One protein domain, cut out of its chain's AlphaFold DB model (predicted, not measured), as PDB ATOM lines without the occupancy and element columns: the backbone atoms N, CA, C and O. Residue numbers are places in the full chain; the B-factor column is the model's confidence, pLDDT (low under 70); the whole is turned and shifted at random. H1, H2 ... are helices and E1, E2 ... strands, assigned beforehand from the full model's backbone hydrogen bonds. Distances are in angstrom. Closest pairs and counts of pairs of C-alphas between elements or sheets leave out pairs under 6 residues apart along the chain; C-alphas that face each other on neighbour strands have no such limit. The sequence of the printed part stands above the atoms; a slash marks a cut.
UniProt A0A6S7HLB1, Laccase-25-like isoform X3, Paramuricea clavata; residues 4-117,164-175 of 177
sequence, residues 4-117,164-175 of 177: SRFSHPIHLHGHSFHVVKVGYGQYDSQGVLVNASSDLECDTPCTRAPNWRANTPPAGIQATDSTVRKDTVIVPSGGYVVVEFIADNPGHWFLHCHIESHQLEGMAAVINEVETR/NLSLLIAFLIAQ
ATOM      1  N   SER A   4      90.614  82.753 213.276       60.69
ATOM      2  CA  SER A   4      91.166  83.389 212.066       60.69
ATOM      3  C   SER A   4      90.432  83.043 210.754       60.69
ATOM      4  O   SER A   4      90.711  83.609 209.699       60.69
ATOM      5  N   ARG A   5      89.456  82.123 210.788       71.00
ATOM      6  CA  ARG A   5      88.568  81.830 209.641       71.00
ATOM      7  C   ARG A   5      87.244  82.601 209.666       71.00
ATOM      8  O   ARG A   5      86.425  82.436 208.766       71.00
ATOM      9  N   PHE A   6      87.028  83.436 210.680       79.31
ATOM     10  CA  PHE A   6      85.810  84.225 210.846       79.31
ATOM     11  C   PHE A   6      86.103  85.712 210.700       79.31
ATOM     12  O   PHE A   6      87.217  86.166 210.938       79.31
ATOM     13  N   SER A   7      85.107  86.487 210.282       89.06
ATOM     14  CA  SER A   7      85.187  87.945 210.317       89.06
ATOM     15  C   SER A   7      84.957  88.459 211.737       89.06
ATOM     16  O   SER A   7      84.076  87.948 212.429       89.06
ATOM     17  N   HIS A   8      85.668  89.511 212.141       90.88
ATOM     18  CA  HIS A   8      85.560  90.066 213.495       90.88
ATOM     19  C   HIS A   8      85.078  91.514 213.456       90.88
ATOM     20  O   HIS A   8      85.752  92.345 212.849       90.88
ATOM     21  N   PRO A   9      83.936  91.854 214.075       95.25
ATOM     22  CA  PRO A   9      83.545  93.242 214.264       95.25
ATOM     23  C   PRO A   9      84.423  93.854 215.354       95.25
ATOM     24  O   PRO A   9      84.369  93.418 216.496       95.25
ATOM     25  N   ILE A  10      85.235  94.846 215.020       95.50
ATOM     26  CA  ILE A  10      86.121  95.517 215.967       95.50
ATOM     27  C   ILE A  10      85.528  96.862 216.335       95.50
ATOM     28  O   ILE A  10      85.210  97.652 215.445       95.50
ATOM     29  N   HIS A  11      85.392  97.098 217.634       96.94
ATOM     30  CA  HIS A  11      84.817  98.300 218.214       96.94
ATOM     31  C   HIS A  11      85.851  99.045 219.061       96.94
ATOM     32  O   HIS A  11      86.581  98.414 219.829       96.94
ATOM     33  N   LEU A  12      85.890 100.375 218.935       96.50
ATOM     34  CA  LEU A  12      86.740 101.258 219.734       96.50
ATOM     35  C   LEU A  12      85.886 102.192 220.594       96.50
ATOM     36  O   LEU A  12      85.082 102.970 220.083       96.50
ATOM     37  N   HIS A  13      86.114 102.161 221.904       96.69
ATOM     38  CA  HIS A  13      85.457 103.069 222.842       96.69
ATOM     39  C   HIS A  13      86.040 104.488 222.759       96.69
ATOM     40  O   HIS A  13      87.186 104.699 222.367       96.69
ATOM     41  N   GLY A  14      85.246 105.482 223.163       95.00
ATOM     42  CA  GLY A  14      85.697 106.872 223.325       95.00
ATOM     43  C   GLY A  14      85.952 107.652 222.032       95.00
ATOM     44  O   GLY A  14      86.131 108.865 222.111       95.00
ATOM     45  N   HIS A  15      85.909 106.995 220.870       94.56
ATOM     46  CA  HIS A  15      86.238 107.578 219.572       94.56
ATOM     47  C   HIS A  15      85.268 107.139 218.477       94.56
ATOM     48  O   HIS A  15      84.543 106.155 218.592       94.56
ATOM     49  N   SER A  16      85.305 107.859 217.362       95.12
ATOM     50  CA  SER A  16      84.990 107.276 216.059       95.12
ATOM     51  C   SER A  16      86.217 107.445 215.170       95.12
ATOM     52  O   SER A  16      86.933 108.439 215.293       95.12
ATOM     53  N   PHE A  17      86.428 106.502 214.267       94.25
ATOM     54  CA  PHE A  17      87.575 106.434 213.375       94.25
ATOM     55  C   PHE A  17      87.140 106.483 211.912       94.25
ATOM     56  O   PHE A  17      86.030 106.072 211.558       94.25
ATOM     57  N   HIS A  18      88.029 106.960 211.052       95.25
ATOM     58  CA  HIS A  18      87.925 106.807 209.610       95.25
ATOM     59  C   HIS A  18      88.404 105.415 209.220       95.25
ATOM     60  O   HIS A  18      89.468 104.971 209.649       95.25
ATOM     61  N   VAL A  19      87.629 104.716 208.396       93.75
ATOM     62  CA  VAL A  19      88.097 103.479 207.765       93.75
ATOM     63  C   VAL A  19      88.806 103.840 206.478       93.75
ATOM     64  O   VAL A  19      88.174 104.241 205.503       93.75
ATOM     65  N   VAL A  20      90.126 103.702 206.511       92.75
ATOM     66  CA  VAL A  20      91.025 104.169 205.459       92.75
ATOM     67  C   VAL A  20      91.230 103.086 204.407       92.75
ATOM     68  O   VAL A  20      91.191 103.359 203.210       92.75
ATOM     69  N   LYS A  21      91.419 101.837 204.840       91.00
ATOM     70  CA  LYS A  21      91.624 100.717 203.921       91.00
ATOM     71  C   LYS A  21      91.082  99.419 204.489       91.00
ATOM     72  O   LYS A  21      91.187  99.158 205.683       91.00
ATOM     73  N   VAL A  22      90.531  98.595 203.607       91.75
ATOM     74  CA  VAL A  22      90.158  97.211 203.892       91.75
ATOM     75  C   VAL A  22      90.876  96.338 202.876       91.75
ATOM     76  O   VAL A  22      90.747  96.560 201.670       91.75
ATOM     77  N   GLY A  23      91.660  95.381 203.358       90.19
ATOM     78  CA  GLY A  23      92.216  94.320 202.529       90.19
ATOM     79  C   GLY A  23      91.481  93.025 202.804       90.19
ATOM     80  O   GLY A  23      91.262  92.662 203.956       90.19
ATOM     81  N   TYR A  24      91.091  92.333 201.744       91.25
ATOM     82  CA  TYR A  24      90.372  91.068 201.836       91.25
ATOM     83  C   TYR A  24      91.333  89.893 201.666       91.25
ATOM     84  O   TYR A  24      92.359  90.014 200.992       91.25
ATOM     85  N   GLY A  25      90.982  88.760 202.277       89.25
ATOM     86  CA  GLY A  25      91.574  87.472 201.937       89.25
ATOM     87  C   GLY A  25      91.188  87.023 200.526       89.25
ATOM     88  O   GLY A  25      90.337  87.624 199.865       89.25
ATOM     89  N   GLN A  26      91.817  85.951 200.064       90.19
ATOM     90  CA  GLN A  26      91.491  85.293 198.805       90.19
ATOM     91  C   GLN A  26      90.518  84.149 199.085       90.19
ATOM     92  O   GLN A  26      90.790  83.296 199.935       90.19
ATOM     93  N   TYR A  27      89.401  84.125 198.363       89.94
ATOM     94  CA  TYR A  27      88.352  83.118 198.503       89.94
ATOM     95  C   TYR A  27      88.189  82.339 197.198       89.94
ATOM     96  O   TYR A  27      88.369  82.900 196.115       89.94
ATOM     97  N   ASP A  28      87.855  81.056 197.295       91.44
ATOM     98  CA  ASP A  28      87.463  80.268 196.127       91.44
ATOM     99  C   ASP A  28      86.025  80.582 195.669       91.44
ATOM    100  O   ASP A  28      85.309  81.398 196.255       91.44
ATOM    101  N   SER A  29      85.577  79.901 194.610       94.06
ATOM    102  CA  SER A  29      84.213  80.044 194.075       94.06
ATOM    103  C   SER A  29      83.097  79.658 195.059       94.06
ATOM    104  O   SER A  29      81.941  79.996 194.816       94.06
ATOM    105  N   GLN A  30      83.422  78.948 196.144       92.25
ATOM    106  CA  GLN A  30      82.488  78.516 197.187       92.25
ATOM    107  C   GLN A  30      82.523  79.446 198.415       92.25
ATOM    108  O   GLN A  30      81.804  79.209 199.385       92.25
ATOM    109  N   GLY A  31      83.342  80.505 198.393       85.94
ATOM    110  CA  GLY A  31      83.500  81.441 199.507       85.94
ATOM    111  C   GLY A  31      84.404  80.926 200.630       85.94
ATOM    112  O   GLY A  31      84.409  81.497 201.723       85.94
ATOM    113  N   VAL A  32      85.176  79.863 200.393       86.69
ATOM    114  CA  VAL A  32      86.137  79.339 201.367       86.69
ATOM    115  C   VAL A  32      87.436  80.130 201.267       86.69
ATOM    116  O   VAL A  32      87.967  80.337 200.177       86.69
ATOM    117  N   LEU A  33      87.965  80.572 202.412       86.44
ATOM    118  CA  LEU A  33      89.261  81.246 202.479       86.44
ATOM    119  C   LEU A  33      90.369  80.288 202.019       86.44
ATOM    120  O   LEU A  33      90.655  79.299 202.701       86.44
ATOM    121  N   VAL A  34      91.011  80.612 200.898       89.00
ATOM    122  CA  VAL A  34      92.143  79.851 200.348       89.00
ATOM    123  C   VAL A  34      93.486  80.459 200.726       89.00
ATOM    124  O   VAL A  34      94.454  79.729 200.931       89.00
ATOM    125  N   ASN A  35      93.557  81.784 200.852       88.25
ATOM    126  CA  ASN A  35      94.783  82.480 201.216       88.25
ATOM    127  C   ASN A  35      94.472  83.799 201.924       88.25
ATOM    128  O   ASN A  35      93.388  84.361 201.767       88.25
ATOM    129  N   ALA A  36      95.429  84.309 202.688       87.69
ATOM    130  CA  ALA A  36      95.325  85.648 203.240       87.69
ATOM    131  C   ALA A  36      95.465  86.728 202.159       87.69
ATOM    132  O   ALA A  36      95.767  86.451 200.996       87.69
ATOM    133  N   SER A  37      95.228  87.977 202.551       89.38
ATOM    134  CA  SER A  37      95.429  89.134 201.688       89.38
ATOM    135  C   SER A  37      96.855  89.157 201.141       89.38
ATOM    136  O   SER A  37      97.814  88.921 201.875       89.38
ATOM    137  N   SER A  38      97.014  89.493 199.859       90.19
ATOM    138  CA  SER A  38      98.336  89.615 199.235       90.19
ATOM    139  C   SER A  38      99.201  90.702 199.873       90.19
ATOM    140  O   SER A  38     100.418  90.648 199.738       90.19
ATOM    141  N   ASP A  39      98.600  91.658 200.582       89.00
ATOM    142  CA  ASP A  39      99.327  92.723 201.284       89.00
ATOM    143  C   ASP A  39      99.988  92.229 202.582       89.00
ATOM    144  O   ASP A  39     100.827  92.926 203.150       89.00
ATOM    145  N   LEU A  40      99.615  91.040 203.068       87.44
ATOM    146  CA  LEU A  40     100.114  90.470 204.316       87.44
ATOM    147  C   LEU A  40     101.114  89.337 204.061       87.44
ATOM    148  O   LEU A  40     101.010  88.584 203.089       87.44
ATOM    149  N   GLU A  41     102.068  89.204 204.974       87.94
ATOM    150  CA  GLU A  41     103.022  88.106 205.085       87.94
ATOM    151  C   GLU A  41     102.763  87.350 206.394       87.94
ATOM    152  O   GLU A  41     103.053  87.841 207.487       87.94
ATOM    153  N   CYS A  42     102.125  86.180 206.273       82.50
ATOM    154  CA  CYS A  42     101.737  85.304 207.380       82.50
ATOM    155  C   CYS A  42     101.314  83.910 206.884       82.50
ATOM    156  O   CYS A  42     100.928  83.743 205.726       82.50
ATOM    157  N   ASP A  43     101.353  82.916 207.779       76.00
ATOM    158  CA  ASP A  43     100.861  81.556 207.517       76.00
ATOM    159  C   ASP A  43      99.337  81.558 207.393       76.00
ATOM    160  O   ASP A  43      98.672  81.932 208.351       76.00
ATOM    161  N   THR A  44      98.751  81.089 206.290       70.62
ATOM    162  CA  THR A  44      97.286  80.984 206.127       70.62
ATOM    163  C   THR A  44      96.659  80.127 207.239       70.62
ATOM    164  O   THR A  44      97.057  78.969 207.392       70.62
ATOM    165  N   PRO A  45      95.655  80.608 208.014       68.75
ATOM    166  CA  PRO A  45      94.778  81.777 207.802       68.75
ATOM    167  C   PRO A  45      95.174  83.067 208.561       68.75
ATOM    168  O   PRO A  45      94.317  83.827 208.995       68.75
ATOM    169  N   CYS A  46      96.466  83.316 208.724       74.94
ATOM    170  CA  CYS A  46      97.092  84.419 209.459       74.94
ATOM    171  C   CYS A  46      96.749  84.444 210.945       74.94
ATOM    172  O   CYS A  46      96.297  85.445 211.483       74.94
ATOM    173  N   THR A  47      96.999  83.312 211.607       68.69
ATOM    174  CA  THR A  47      96.717  83.095 213.038       68.69
ATOM    175  C   THR A  47      97.696  83.805 213.973       68.69
ATOM    176  O   THR A  47      97.387  83.980 215.145       68.69
ATOM    177  N   ARG A  48      98.896  84.169 213.501       67.00
ATOM    178  CA  ARG A  48      99.962  84.733 214.340       67.00
ATOM    179  C   ARG A  48     100.616  85.935 213.670       67.00
ATOM    180  O   ARG A  48     101.114  85.806 212.558       67.00
ATOM    181  N   ALA A  49     100.606  87.063 214.388       68.81
ATOM    182  CA  ALA A  49     101.369  88.295 214.147       68.81
ATOM    183  C   ALA A  49     101.644  88.608 212.658       68.81
ATOM    184  O   ALA A  49     102.792  88.525 212.214       68.81
ATOM    185  N   PRO A  50     100.606  88.938 211.872       78.50
ATOM    186  CA  PRO A  50     100.780  89.251 210.463       78.50
ATOM    187  C   PRO A  50     101.565  90.548 210.285       78.50
ATOM    188  O   PRO A  50     101.305  91.543 210.963       78.50
ATOM    189  N   ASN A  51     102.491  90.531 209.331       85.38
ATOM    190  CA  ASN A  51     103.254  91.704 208.928       85.38
ATOM    191  C   ASN A  51     102.835  92.149 207.531       85.38
ATOM    192  O   ASN A  51     102.291  91.368 206.749       85.38
ATOM    193  N   TRP A  52     103.114  93.405 207.202       88.88
ATOM    194  CA  TRP A  52     103.021  93.854 205.819       88.88
ATOM    195  C   TRP A  52     104.029  93.098 204.966       88.88
ATOM    196  O   TRP A  52     105.197  92.974 205.344       88.88
ATOM    197  N   ARG A  53     103.593  92.624 203.801       87.75
ATOM    198  CA  ARG A  53     104.482  91.964 202.850       87.75
ATOM    199  C   ARG A  53     105.619  92.903 202.470       87.75
ATOM    200  O   ARG A  53     105.391  94.071 202.156       87.75
ATOM    201  N   ALA A  54     106.846  92.388 202.519       88.19
ATOM    202  CA  ALA A  54     108.057  93.180 202.290       88.19
ATOM    203  C   ALA A  54     108.188  94.396 203.236       88.19
ATOM    204  O   ALA A  54     108.783  95.408 202.866       88.19
ATOM    205  N   ASN A  55     107.605  94.321 204.442       85.75
ATOM    206  CA  ASN A  55     107.565  95.404 205.433       85.75
ATOM    207  C   ASN A  55     107.045  96.740 204.879       85.75
ATOM    208  O   ASN A  55     107.385  97.807 205.392       85.75
ATOM    209  N   THR A  56     106.230  96.690 203.824       86.06
ATOM    210  CA  THR A  56     105.762  97.878 203.116       86.06
ATOM    211  C   THR A  56     104.240  97.929 203.175       86.06
ATOM    212  O   THR A  56     103.585  97.059 202.600       86.06
ATOM    213  N   PRO A  57     103.646  98.921 203.862       85.25
ATOM    214  CA  PRO A  57     102.201  99.062 203.873       85.25
ATOM    215  C   PRO A  57     101.686  99.397 202.462       85.25
ATOM    216  O   PRO A  57     102.373 100.077 201.694       85.25
ATOM    217  N   PRO A  58     100.473  98.951 202.099       85.25
ATOM    218  CA  PRO A  58      99.903  99.237 200.792       85.25
ATOM    219  C   PRO A  58      99.664 100.742 200.601       85.25
ATOM    220  O   PRO A  58      99.443 101.488 201.553       85.25
ATOM    221  N   ALA A  59      99.685 101.198 199.348       85.31
ATOM    222  CA  ALA A  59      99.469 102.605 199.022       85.31
ATOM    223  C   ALA A  59      98.049 103.086 199.393       85.31
ATOM    224  O   ALA A  59      97.096 102.304 199.445       85.31
ATOM    225  N   GLY A  60      97.908 104.399 199.601       81.94
ATOM    226  CA  GLY A  60      96.610 105.046 199.832       81.94
ATOM    227  C   GLY A  60      96.079 104.947 201.266       81.94
ATOM    228  O   GLY A  60      94.877 105.069 201.471       81.94
ATOM    229  N   ILE A  61      96.945 104.729 202.260       83.81
ATOM    230  CA  ILE A  61      96.555 104.752 203.677       83.81
ATOM    231  C   ILE A  61      96.585 106.191 204.195       83.81
ATOM    232  O   ILE A  61      97.524 106.573 204.882       83.81
ATOM    233  N   GLN A  62      95.603 107.008 203.821       84.50
ATOM    234  CA  GLN A  62      95.392 108.346 204.387       84.50
ATOM    235  C   GLN A  62      93.891 108.609 204.509       84.50
ATOM    236  O   GLN A  62      93.154 108.368 203.544       84.50
ATOM    237  N   ALA A  63      93.420 109.094 205.660       87.38
ATOM    238  CA  ALA A  63      92.041 109.550 205.744       87.38
ATOM    239  C   ALA A  63      91.819 110.802 204.884       87.38
ATOM    240  O   ALA A  63      92.683 111.662 204.733       87.38
ATOM    241  N   THR A  64      90.624 110.898 204.311       88.25
ATOM    242  CA  THR A  64      90.155 112.068 203.560       88.25
ATOM    243  C   THR A  64      88.717 112.371 203.965       88.25
ATOM    244  O   THR A  64      88.052 111.512 204.548       88.25
ATOM    245  N   ASP A  65      88.186 113.530 203.581       87.12
ATOM    246  CA  ASP A  65      86.787 113.909 203.853       87.12
ATOM    247  C   ASP A  65      85.752 112.923 203.277       87.12
ATOM    248  O   ASP A  65      84.596 112.906 203.692       87.12
ATOM    249  N   SER A  66      86.162 112.077 202.326       89.56
ATOM    250  CA  SER A  66      85.313 111.040 201.730       89.56
ATOM    251  C   SER A  66      85.339 109.706 202.489       89.56
ATOM    252  O   SER A  66      84.553 108.805 202.188       89.56
ATOM    253  N   THR A  67      86.234 109.547 203.469       92.06
ATOM    254  CA  THR A  67      86.361 108.294 204.222       92.06
ATOM    255  C   THR A  67      85.216 108.099 205.210       92.06
ATOM    256  O   THR A  67      84.736 109.025 205.862       92.06
ATOM    257  N   VAL A  68      84.760 106.852 205.340       95.12
ATOM    258  CA  VAL A  68      83.625 106.524 206.210       95.12
ATOM    259  C   VAL A  68      84.063 106.565 207.669       95.12
ATOM    260  O   VAL A  68      84.918 105.778 208.084       95.12
ATOM    261  N   ARG A  69      83.410 107.424 208.457       94.94
ATOM    262  CA  ARG A  69      83.620 107.546 209.902       94.94
ATOM    263  C   ARG A  69      82.637 106.673 210.689       94.94
ATOM    264  O   ARG A  69      81.428 106.773 210.487       94.94
ATOM    265  N   LYS A  70      83.145 105.820 211.580       95.44
ATOM    266  CA  LYS A  70      82.363 104.865 212.391       95.44
ATOM    267  C   LYS A  70      83.124 104.453 213.655       95.44
ATOM    268  O   LYS A  70      84.295 104.774 213.792       95.44
ATOM    269  N   ASP A  71      82.455 103.801 214.599       96.31
ATOM    270  CA  ASP A  71      83.060 103.281 215.842       96.31
ATOM    271  C   ASP A  71      83.296 101.761 215.811       96.31
ATOM    272  O   ASP A  71      83.960 101.211 216.687       96.31
ATOM    273  N   THR A  72      82.746 101.085 214.799       96.50
ATOM    274  CA  THR A  72      82.801  99.635 214.638       96.50
ATOM    275  C   THR A  72      83.019  99.283 213.170       96.50
ATOM    276  O   THR A  72      82.383  99.854 212.277       96.50
ATOM    277  N   VAL A  73      83.914  98.335 212.892       95.94
ATOM    278  CA  VAL A  73      84.193  97.855 211.531       95.94
ATOM    279  C   VAL A  73      84.456  96.356 211.517       95.94
ATOM    280  O   VAL A  73      85.087  95.817 212.416       95.94
ATOM    281  N   ILE A  74      83.974  95.673 210.483       94.50
ATOM    282  CA  ILE A  74      84.232  94.248 210.289       94.50
ATOM    283  C   ILE A  74      85.618  94.071 209.666       94.50
ATOM    284  O   ILE A  74      85.873  94.570 208.572       94.50
ATOM    285  N   VAL A  75      86.482  93.313 210.338       92.31
ATOM    286  CA  VAL A  75      87.739  92.807 209.787       92.31
ATOM    287  C   VAL A  75      87.456  91.494 209.050       92.31
ATOM    288  O   VAL A  75      87.057  90.519 209.699       92.31
ATOM    289  N   PRO A  76      87.622  91.440 207.715       91.00
ATOM    290  CA  PRO A  76      87.330  90.241 206.931       91.00
ATOM    291  C   PRO A  76      88.315  89.105 207.246       91.00
ATOM    292  O   PRO A  76      89.463  89.353 207.611       91.00
ATOM    293  N   SER A  77      87.869  87.854 207.087       87.56
ATOM    294  CA  SER A  77      88.709  86.671 207.330       87.56
ATOM    295  C   SER A  77      89.927  86.640 206.407       87.56
ATOM    296  O   SER A  77      89.793  86.866 205.205       87.56
ATOM    297  N   GLY A  78      91.113  86.393 206.973       86.38
ATOM    298  CA  GLY A  78      92.383  86.429 206.240       86.38
ATOM    299  C   GLY A  78      92.755  87.810 205.685       86.38
ATOM    300  O   GLY A  78      93.654  87.912 204.855       86.38
ATOM    301  N   GLY A  79      92.057  88.867 206.101       89.00
ATOM    302  CA  GLY A  79      92.293  90.235 205.665       89.00
ATOM    303  C   GLY A  79      92.677  91.164 206.810       89.00
ATOM    304  O   GLY A  79      93.095  90.731 207.885       89.00
ATOM    305  N   TYR A  80      92.532  92.460 206.565       90.12
ATOM    306  CA  TYR A  80      92.851  93.507 207.526       90.12
ATOM    307  C   TYR A  80      91.971  94.737 207.325       90.12
ATOM    308  O   TYR A  80      91.395  94.957 206.254       90.12
ATOM    309  N   VAL A  81      91.920  95.578 208.354       92.00
ATOM    310  CA  VAL A  81      91.399  96.942 208.249       92.00
ATOM    311  C   VAL A  81      92.442  97.904 208.797       92.00
ATOM    312  O   VAL A  81      93.058  97.631 209.827       92.00
ATOM    313  N   VAL A  82      92.620  99.027 208.106       92.44
ATOM    314  CA  VAL A  82      93.361 100.180 208.610       92.44
ATOM    315  C   VAL A  82      92.372 101.276 208.959       92.44
ATOM    316  O   VAL A  82      91.570 101.703 208.119       92.44
ATOM    317  N   VAL A  83      92.435 101.707 210.212       92.62
ATOM    318  CA  VAL A  83      91.622 102.796 210.744       92.62
ATOM    319  C   VAL A  83      92.509 103.940 211.196       92.62
ATOM    320  O   VAL A  83      93.649 103.720 211.601       92.62
ATOM    321  N   GLU A  84      91.959 105.145 211.157       92.00
ATOM    322  CA  GLU A  84      92.605 106.355 211.647       92.00
ATOM    323  C   GLU A  84      91.659 107.077 212.607       92.00
ATOM    324  O   GLU A  84      90.495 107.329 212.280       92.00
ATOM    325  N   PHE A  85      92.144 107.414 213.796       92.12
ATOM    326  CA  PHE A  85      91.427 108.267 214.738       92.12
ATOM    327  C   PHE A  85      92.358 109.312 215.334       92.12
ATOM    328  O   PHE A  85      93.581 109.177 215.299       92.12
ATOM    329  N   ILE A  86      91.746 110.356 215.881       90.06
ATOM    330  CA  ILE A  86      92.442 111.424 216.583       90.06
ATOM    331  C   ILE A  86      92.436 111.071 218.066       90.06
ATOM    332  O   ILE A  86      91.368 110.848 218.625       90.06
ATOM    333  N   ALA A  87      93.616 111.029 218.679       90.88
ATOM    334  CA  ALA A  87      93.785 110.894 220.120       90.88
ATOM    335  C   ALA A  87      93.576 112.261 220.811       90.88
ATOM    336  O   ALA A  87      94.542 112.947 221.161       90.88
ATOM    337  N   ASP A  88      92.312 112.682 220.947       88.69
ATOM    338  CA  ASP A  88      91.895 113.938 221.592       88.69
ATOM    339  C   ASP A  88      91.029 113.775 222.862       88.69
ATOM    340  O   ASP A  88      90.508 114.758 223.412       88.69
ATOM    341  N   ASN A  89      90.887 112.555 223.368       90.94
ATOM    342  CA  ASN A  89      90.044 112.187 224.492       90.94
ATOM    343  C   ASN A  89      90.821 111.388 225.562       90.94
ATOM    344  O   ASN A  89      90.711 110.168 225.615       90.94
ATOM    345  N   PRO A  90      91.548 112.043 226.490       92.00
ATOM    346  CA  PRO A  90      92.360 111.349 227.491       92.00
ATOM    347  C   PRO A  90      91.589 110.292 228.293       92.00
ATOM    348  O   PRO A  90      90.548 110.584 228.900       92.00
ATOM    349  N   GLY A  91      92.102 109.065 228.300       91.38
ATOM    350  CA  GLY A  91      91.380 107.913 228.831       91.38
ATOM    351  C   GLY A  91      92.082 106.578 228.590       91.38
ATOM    352  O   GLY A  91      93.057 106.481 227.848       91.38
ATOM    353  N   HIS A  92      91.519 105.528 229.186       93.25
ATOM    354  CA  HIS A  92      91.791 104.142 228.821       93.25
ATOM    355  C   HIS A  92      90.625 103.622 227.979       93.25
ATOM    356  O   HIS A  92      89.525 103.420 228.500       93.25
ATOM    357  N   TRP A  93      90.853 103.409 226.685       95.31
ATOM    358  CA  TRP A  93      89.798 103.039 225.742       95.31
ATOM    359  C   TRP A  93      89.885 101.579 225.343       95.31
ATOM    360  O   TRP A  93      90.917 101.103 224.877       95.31
ATOM    361  N   PHE A  94      88.779 100.866 225.527       95.75
ATOM    362  CA  PHE A  94      88.685  99.456 225.195       95.75
ATOM    363  C   PHE A  94      88.513  99.292 223.679       95.75
ATOM    364  O   PHE A  94      87.567  99.814 223.089       95.75
ATOM    365  N   LEU A  95      89.451  98.590 223.049       95.25
ATOM    366  CA  LEU A  95      89.401  98.174 221.651       95.25
ATOM    367  C   LEU A  95      89.195  96.665 221.646       95.25
ATOM    368  O   LEU A  95      90.038  95.944 222.170       95.25
ATOM    369  N   HIS A  96      88.105  96.162 221.083       94.81
ATOM    370  CA  HIS A  96      87.819  94.732 221.191       94.81
ATOM    371  C   HIS A  96      86.962  94.192 220.058       94.81
ATOM    372  O   HIS A  96      86.285  94.934 219.343       94.81
ATOM    373  N   CYS A  97      86.971  92.866 219.925       94.00
ATOM    374  CA  CYS A  97      85.968  92.175 219.135       94.00
ATOM    375  C   CYS A  97      84.593  92.317 219.797       94.00
ATOM    376  O   CYS A  97      84.434  92.091 220.992       94.00
ATOM    377  N   HIS A  98      83.583  92.675 219.015       95.19
ATOM    378  CA  HIS A  98      82.204  92.844 219.462       95.19
ATOM    379  C   HIS A  98      81.402  91.524 219.398       95.19
ATOM    380  O   HIS A  98      80.170  91.518 219.423       95.19
ATOM    381  N   ILE A  99      82.107  90.393 219.314       93.12
ATOM    382  CA  ILE A  99      81.586  89.056 219.607       93.12
ATOM    383  C   ILE A  99      81.983  88.746 221.050       93.12
ATOM    384  O   ILE A  99      83.169  88.604 221.346       93.12
ATOM    385  N   GLU A 100      80.997  88.656 221.944       91.25
ATOM    386  CA  GLU A 100      81.217  88.572 223.397       91.25
ATOM    387  C   GLU A 100      82.145  87.417 223.797       91.25
ATOM    388  O   GLU A 100      83.041  87.612 224.613       91.25
ATOM    389  N   SER A 101      82.007  86.239 223.180       91.38
ATOM    390  CA  SER A 101      82.902  85.108 223.449       91.38
ATOM    391  C   SER A 101      84.358  85.412 223.082       91.38
ATOM    392  O   SER A 101      85.243  85.149 223.886       91.38
ATOM    393  N   HIS A 102      84.622  86.030 221.926       89.44
ATOM    394  CA  HIS A 102      85.985  86.387 221.511       89.44
ATOM    395  C   HIS A 102      86.575  87.491 222.397       89.44
ATOM    396  O   HIS A 102      87.756  87.446 222.735       89.44
ATOM    397  N   GLN A 103      85.753  88.466 222.806       92.31
ATOM    398  CA  GLN A 103      86.152  89.488 223.776       92.31
ATOM    399  C   GLN A 103      86.585  88.849 225.104       92.31
ATOM    400  O   GLN A 103      87.637  89.200 225.635       92.31
ATOM    401  N   LEU A 104      85.779  87.922 225.636       90.00
ATOM    402  CA  LEU A 104      86.055  87.220 226.895       90.00
ATOM    403  C   LEU A 104      87.265  86.282 226.794       90.00
ATOM    404  O   LEU A 104      87.974  86.099 227.780       90.00
ATOM    405  N   GLU A 105      87.522  85.727 225.610       90.31
ATOM    406  CA  GLU A 105      88.701  84.907 225.308       90.31
ATOM    407  C   GLU A 105      89.990  85.734 225.128       90.31
ATOM    408  O   GLU A 105      91.066  85.153 225.009       90.31
ATOM    409  N   GLY A 106      89.912  87.070 225.156       88.31
ATOM    410  CA  GLY A 106      91.084  87.952 225.155       88.31
ATOM    411  C   GLY A 106      91.342  88.699 223.848       88.31
ATOM    412  O   GLY A 106      92.369  89.367 223.743       88.31
ATOM    413  N   MET A 107      90.424  88.660 222.873       90.00
ATOM    414  CA  MET A 107      90.514  89.456 221.639       90.00
ATOM    415  C   MET A 107      90.179  90.933 221.902       90.00
ATOM    416  O   MET A 107      89.163  91.476 221.446       90.00
ATOM    417  N   ALA A 108      91.031  91.571 222.696       91.75
ATOM    418  CA  ALA A 108      90.873  92.929 223.163       91.75
ATOM    419  C   ALA A 108      92.221  93.580 223.491       91.75
ATOM    420  O   ALA A 108      93.210  92.920 223.799       91.75
ATOM    421  N   ALA A 109      92.230  94.905 223.466       92.12
ATOM    422  CA  ALA A 109      93.329  95.757 223.868       92.12
ATOM    423  C   ALA A 109      92.781  96.991 224.595       92.12
ATOM    424  O   ALA A 109      91.607  97.350 224.470       92.12
ATOM    425  N   VAL A 110      93.647  97.661 225.351       93.44
ATOM    426  CA  VAL A 110      93.346  98.956 225.966       93.44
ATOM    427  C   VAL A 110      94.302  99.987 225.392       93.44
ATOM    428  O   VAL A 110      95.519  99.845 225.510       93.44
ATOM    429  N   ILE A 111      93.751 101.035 224.790       92.19
ATOM    430  CA  ILE A 111      94.510 102.192 224.329       92.19
ATOM    431  C   ILE A 111      94.627 103.158 225.507       92.19
ATOM    432  O   ILE A 111      93.622 103.696 225.969       92.19
ATOM    433  N   ASN A 112      95.847 103.342 226.020       92.31
ATOM    434  CA  ASN A 112      96.151 104.376 227.007       92.31
ATOM    435  C   ASN A 112      96.446 105.683 226.275       92.31
ATOM    436  O   ASN A 112      97.520 105.862 225.699       92.31
ATOM    437  N   GLU A 113      95.471 106.576 226.285       91.06
ATOM    438  CA  GLU A 113      95.575 107.864 225.639       91.06
ATOM    439  C   GLU A 113      95.913 108.955 226.652       91.06
ATOM    440  O   GLU A 113      95.137 109.230 227.568       91.06
ATOM    441  N   VAL A 114      97.050 109.622 226.432       84.88
ATOM    442  CA  VAL A 114      97.571 110.701 227.282       84.88
ATOM    443  C   VAL A 114      97.663 110.252 228.745       84.88
ATOM    444  O   VAL A 114      96.922 110.693 229.625       84.88
ATOM    445  N   GLU A 115      98.633 109.382 229.021       78.31
ATOM    446  CA  GLU A 115      98.888 108.814 230.352       78.31
ATOM    447  C   GLU A 115      98.999 109.885 231.453       78.31
ATOM    448  O   GLU A 115      98.510 109.706 232.565       78.31
ATOM    449  N   THR A 116      99.564 111.048 231.128       83.75
ATOM    450  CA  THR A 116      99.790 112.145 232.080       83.75
ATOM    451  C   THR A 116      98.537 112.948 232.444       83.75
ATOM    452  O   THR A 116      98.598 113.772 233.358       83.75
ATOM    453  N   ARG A 117      97.403 112.758 231.751       83.31
ATOM    454  CA  ARG A 117      96.198 113.593 231.913       83.31
ATOM    455  C   ARG A 117      94.902 112.784 231.858       83.31
ATOM    456  O   ARG A 117      93.997 113.108 231.097       83.31
ATOM    457  N   ASN A 164      97.798 120.857 218.035       34.91
ATOM    458  CA  ASN A 164      98.656 120.101 217.124       34.91
ATOM    459  C   ASN A 164      99.548 119.007 217.736       34.91
ATOM    460  O   ASN A 164     100.743 118.941 217.459       34.91
ATOM    461  N   LEU A 165      98.946 118.071 218.468       36.97
ATOM    462  CA  LEU A 165      99.446 116.696 218.534       36.97
ATOM    463  C   LEU A 165      98.392 115.763 217.943       36.97
ATOM    464  O   LEU A 165      97.789 114.942 218.626       36.97
ATOM    465  N   SER A 166      98.164 115.895 216.638       33.69
ATOM    466  CA  SER A 166      97.528 114.845 215.847       33.69
ATOM    467  C   SER A 166      98.486 113.653 215.812       33.69
ATOM    468  O   SER A 166      99.250 113.491 214.863       33.69
ATOM    469  N   LEU A 167      98.502 112.830 216.864       39.59
ATOM    470  CA  LEU A 167      99.027 111.477 216.737       39.59
ATOM    471  C   LEU A 167      98.051 110.747 215.807       39.59
ATOM    472  O   LEU A 167      97.026 110.230 216.244       39.59
ATOM    473  N   LEU A 168      98.327 110.790 214.503       43.06
ATOM    474  CA  LEU A 168      97.690 109.915 213.532       43.06
ATOM    475  C   LEU A 168      98.178 108.502 213.829       43.06
ATOM    476  O   LEU A 168      99.296 108.134 213.464       43.06
ATOM    477  N   ILE A 169      97.359 107.718 214.526       51.09
ATOM    478  CA  ILE A 169      97.674 106.316 214.769       51.09
ATOM    479  C   ILE A 169      96.883 105.473 213.775       51.09
ATOM    480  O   ILE A 169      95.698 105.199 213.961       51.09
ATOM    481  N   ALA A 170      97.556 105.083 212.693       48.91
ATOM    482  CA  ALA A 170      97.057 104.076 211.769       48.91
ATOM    483  C   ALA A 170      97.311 102.690 212.376       48.91
ATOM    484  O   ALA A 170      98.451 102.226 212.432       48.91
ATOM    485  N   PHE A 171      96.256 102.030 212.849       56.53
ATOM    486  CA  PHE A 171      96.365 100.675 213.386       56.53
ATOM    487  C   PHE A 171      96.070  99.648 212.296       56.53
ATOM    488  O   PHE A 171      94.992  99.656 211.699       56.53
ATOM    489  N   LEU A 172      97.011  98.726 212.078       55.47
ATOM    490  CA  LEU A 172      96.708  97.456 211.433       55.47
ATOM    491  C   LEU A 172      95.898  96.624 212.426       55.47
ATOM    492  O   LEU A 172      96.448  96.104 213.397       55.47
ATOM    493  N   ILE A 173      94.597  96.484 212.179       58.66
ATOM    494  CA  ILE A 173      93.792  95.516 212.914       58.66
ATOM    495  C   ILE A 173      93.735  94.256 212.068       58.66
ATOM    496  O   ILE A 173      92.944  94.135 211.128       58.66
ATOM    497  N   ALA A 174      94.629  93.335 212.392       56.78
ATOM    498  CA  ALA A 174      94.614  91.995 211.851       56.78
ATOM    499  C   ALA A 174      94.088  91.012 212.900       56.78
ATOM    500  O   ALA A 174      94.076  91.297 214.098       56.78
ATOM    501  N   GLN A 175      93.604  89.866 212.435       55.09
ATOM    502  CA  GLN A 175      92.969  88.870 213.287       55.09
ATOM    503  C   GLN A 175      94.025  88.205 214.172       55.09
ATOM    504  O   GLN A 175      94.724  87.302 213.733       55.09
TER     505      GLN A 175
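This is residues 4 to 117 and 164 to 175 of the 177 residues of the protein "Laccase-25-like isoform X3" of Paramuricea clavata (UniProt A0A6S7HLB1). What does the model look like? It is a sandwich of two strongly twisted four-stranded sheets face to face, their best planes 31 degrees apart and the strands of the one at 10 degrees to those of the other. The small strand E3 and the short helix H1 lie farthest out, and residues 36 to 67, with no named element, run round the outside. What is it made of? The 126 printed residues follow the order E1 to E7, H1, E8, E9, with the antiparallel sheets E5 E1 E7 E8 and E4 E2 E6 E9; the class is mostly strand, though under half of the residues are in named elements. How large is it? It is compact, with a radius of gyration of the C-alphas of 15.1 A and spans of 49 by 34 by 25 A.

Which strands stand beside the first one? E1, residues 8 to 12, is antiparallel to the edge strand E5, residues 72 to 75, with N 10 and O 73 2.8 A apart, and to E7, residues 91 to 97, with N 11 and O 96 at 2.9 A. E7 is antiparallel to the edge strand E8, residues 108 to 113, with N 93 and O 111 at 2.9 A. What makes the other sheet? E2, residues 17 to 23, is antiparallel to the edge strand E4, residues 68 to 70, with N 17 and O 70 at 2.8 A, and to E6, residues 80 to 86, with N 18 and O 84 at 2.8 A. E6 is antiparallel to the edge strand E9, residues 168 to 174, with N 173 and O 81 at 3.0 A. How near are the sheets? The parts that face each other are 10.2 A apart centre to centre; the closest C-alphas of E5 and E6 are those of Val 75 and Val 81, 5.7 A. Where are the other elements? H1, residues 100 to 104, only grazes the sheet of E1 with residues 102 to 104, and its O i to N i+4 pair is within hydrogen-bond range. E3, residues 33 to 35, pairs with no named strand, but residues 26 to 27 form a short antiparallel pairing with it.

Where does the first strand begin? C-alpha 8 is at (85.560, 90.066, 213.495), and E1 is 12.9 A long. Which strands are longer? E6 measures 20.1 A from C-alpha 80 at (92.851, 93.507, 207.526), E7 19.3 A, E9 18.3 A, E2 16.9 A and E8 15.9 A. Where does the last strand end? C-alpha 174 is at (94.614, 91.995, 211.851).

How far does it reach? The two C-alphas farthest apart, those of Ser 29 and Thr 116, are 52.1 A apart. Is anything missing or long? Residues 118 to 163 are not printed, and C-alphas 117 and 164 are 16.3 A apart across the cut; the link E3 to E4 is long, with 32 residues. Where is confidence low? Residues 4, 45, 47 to 49 and 164 to 175 are under 70 in pLDDT, and E9 has a mean of 53.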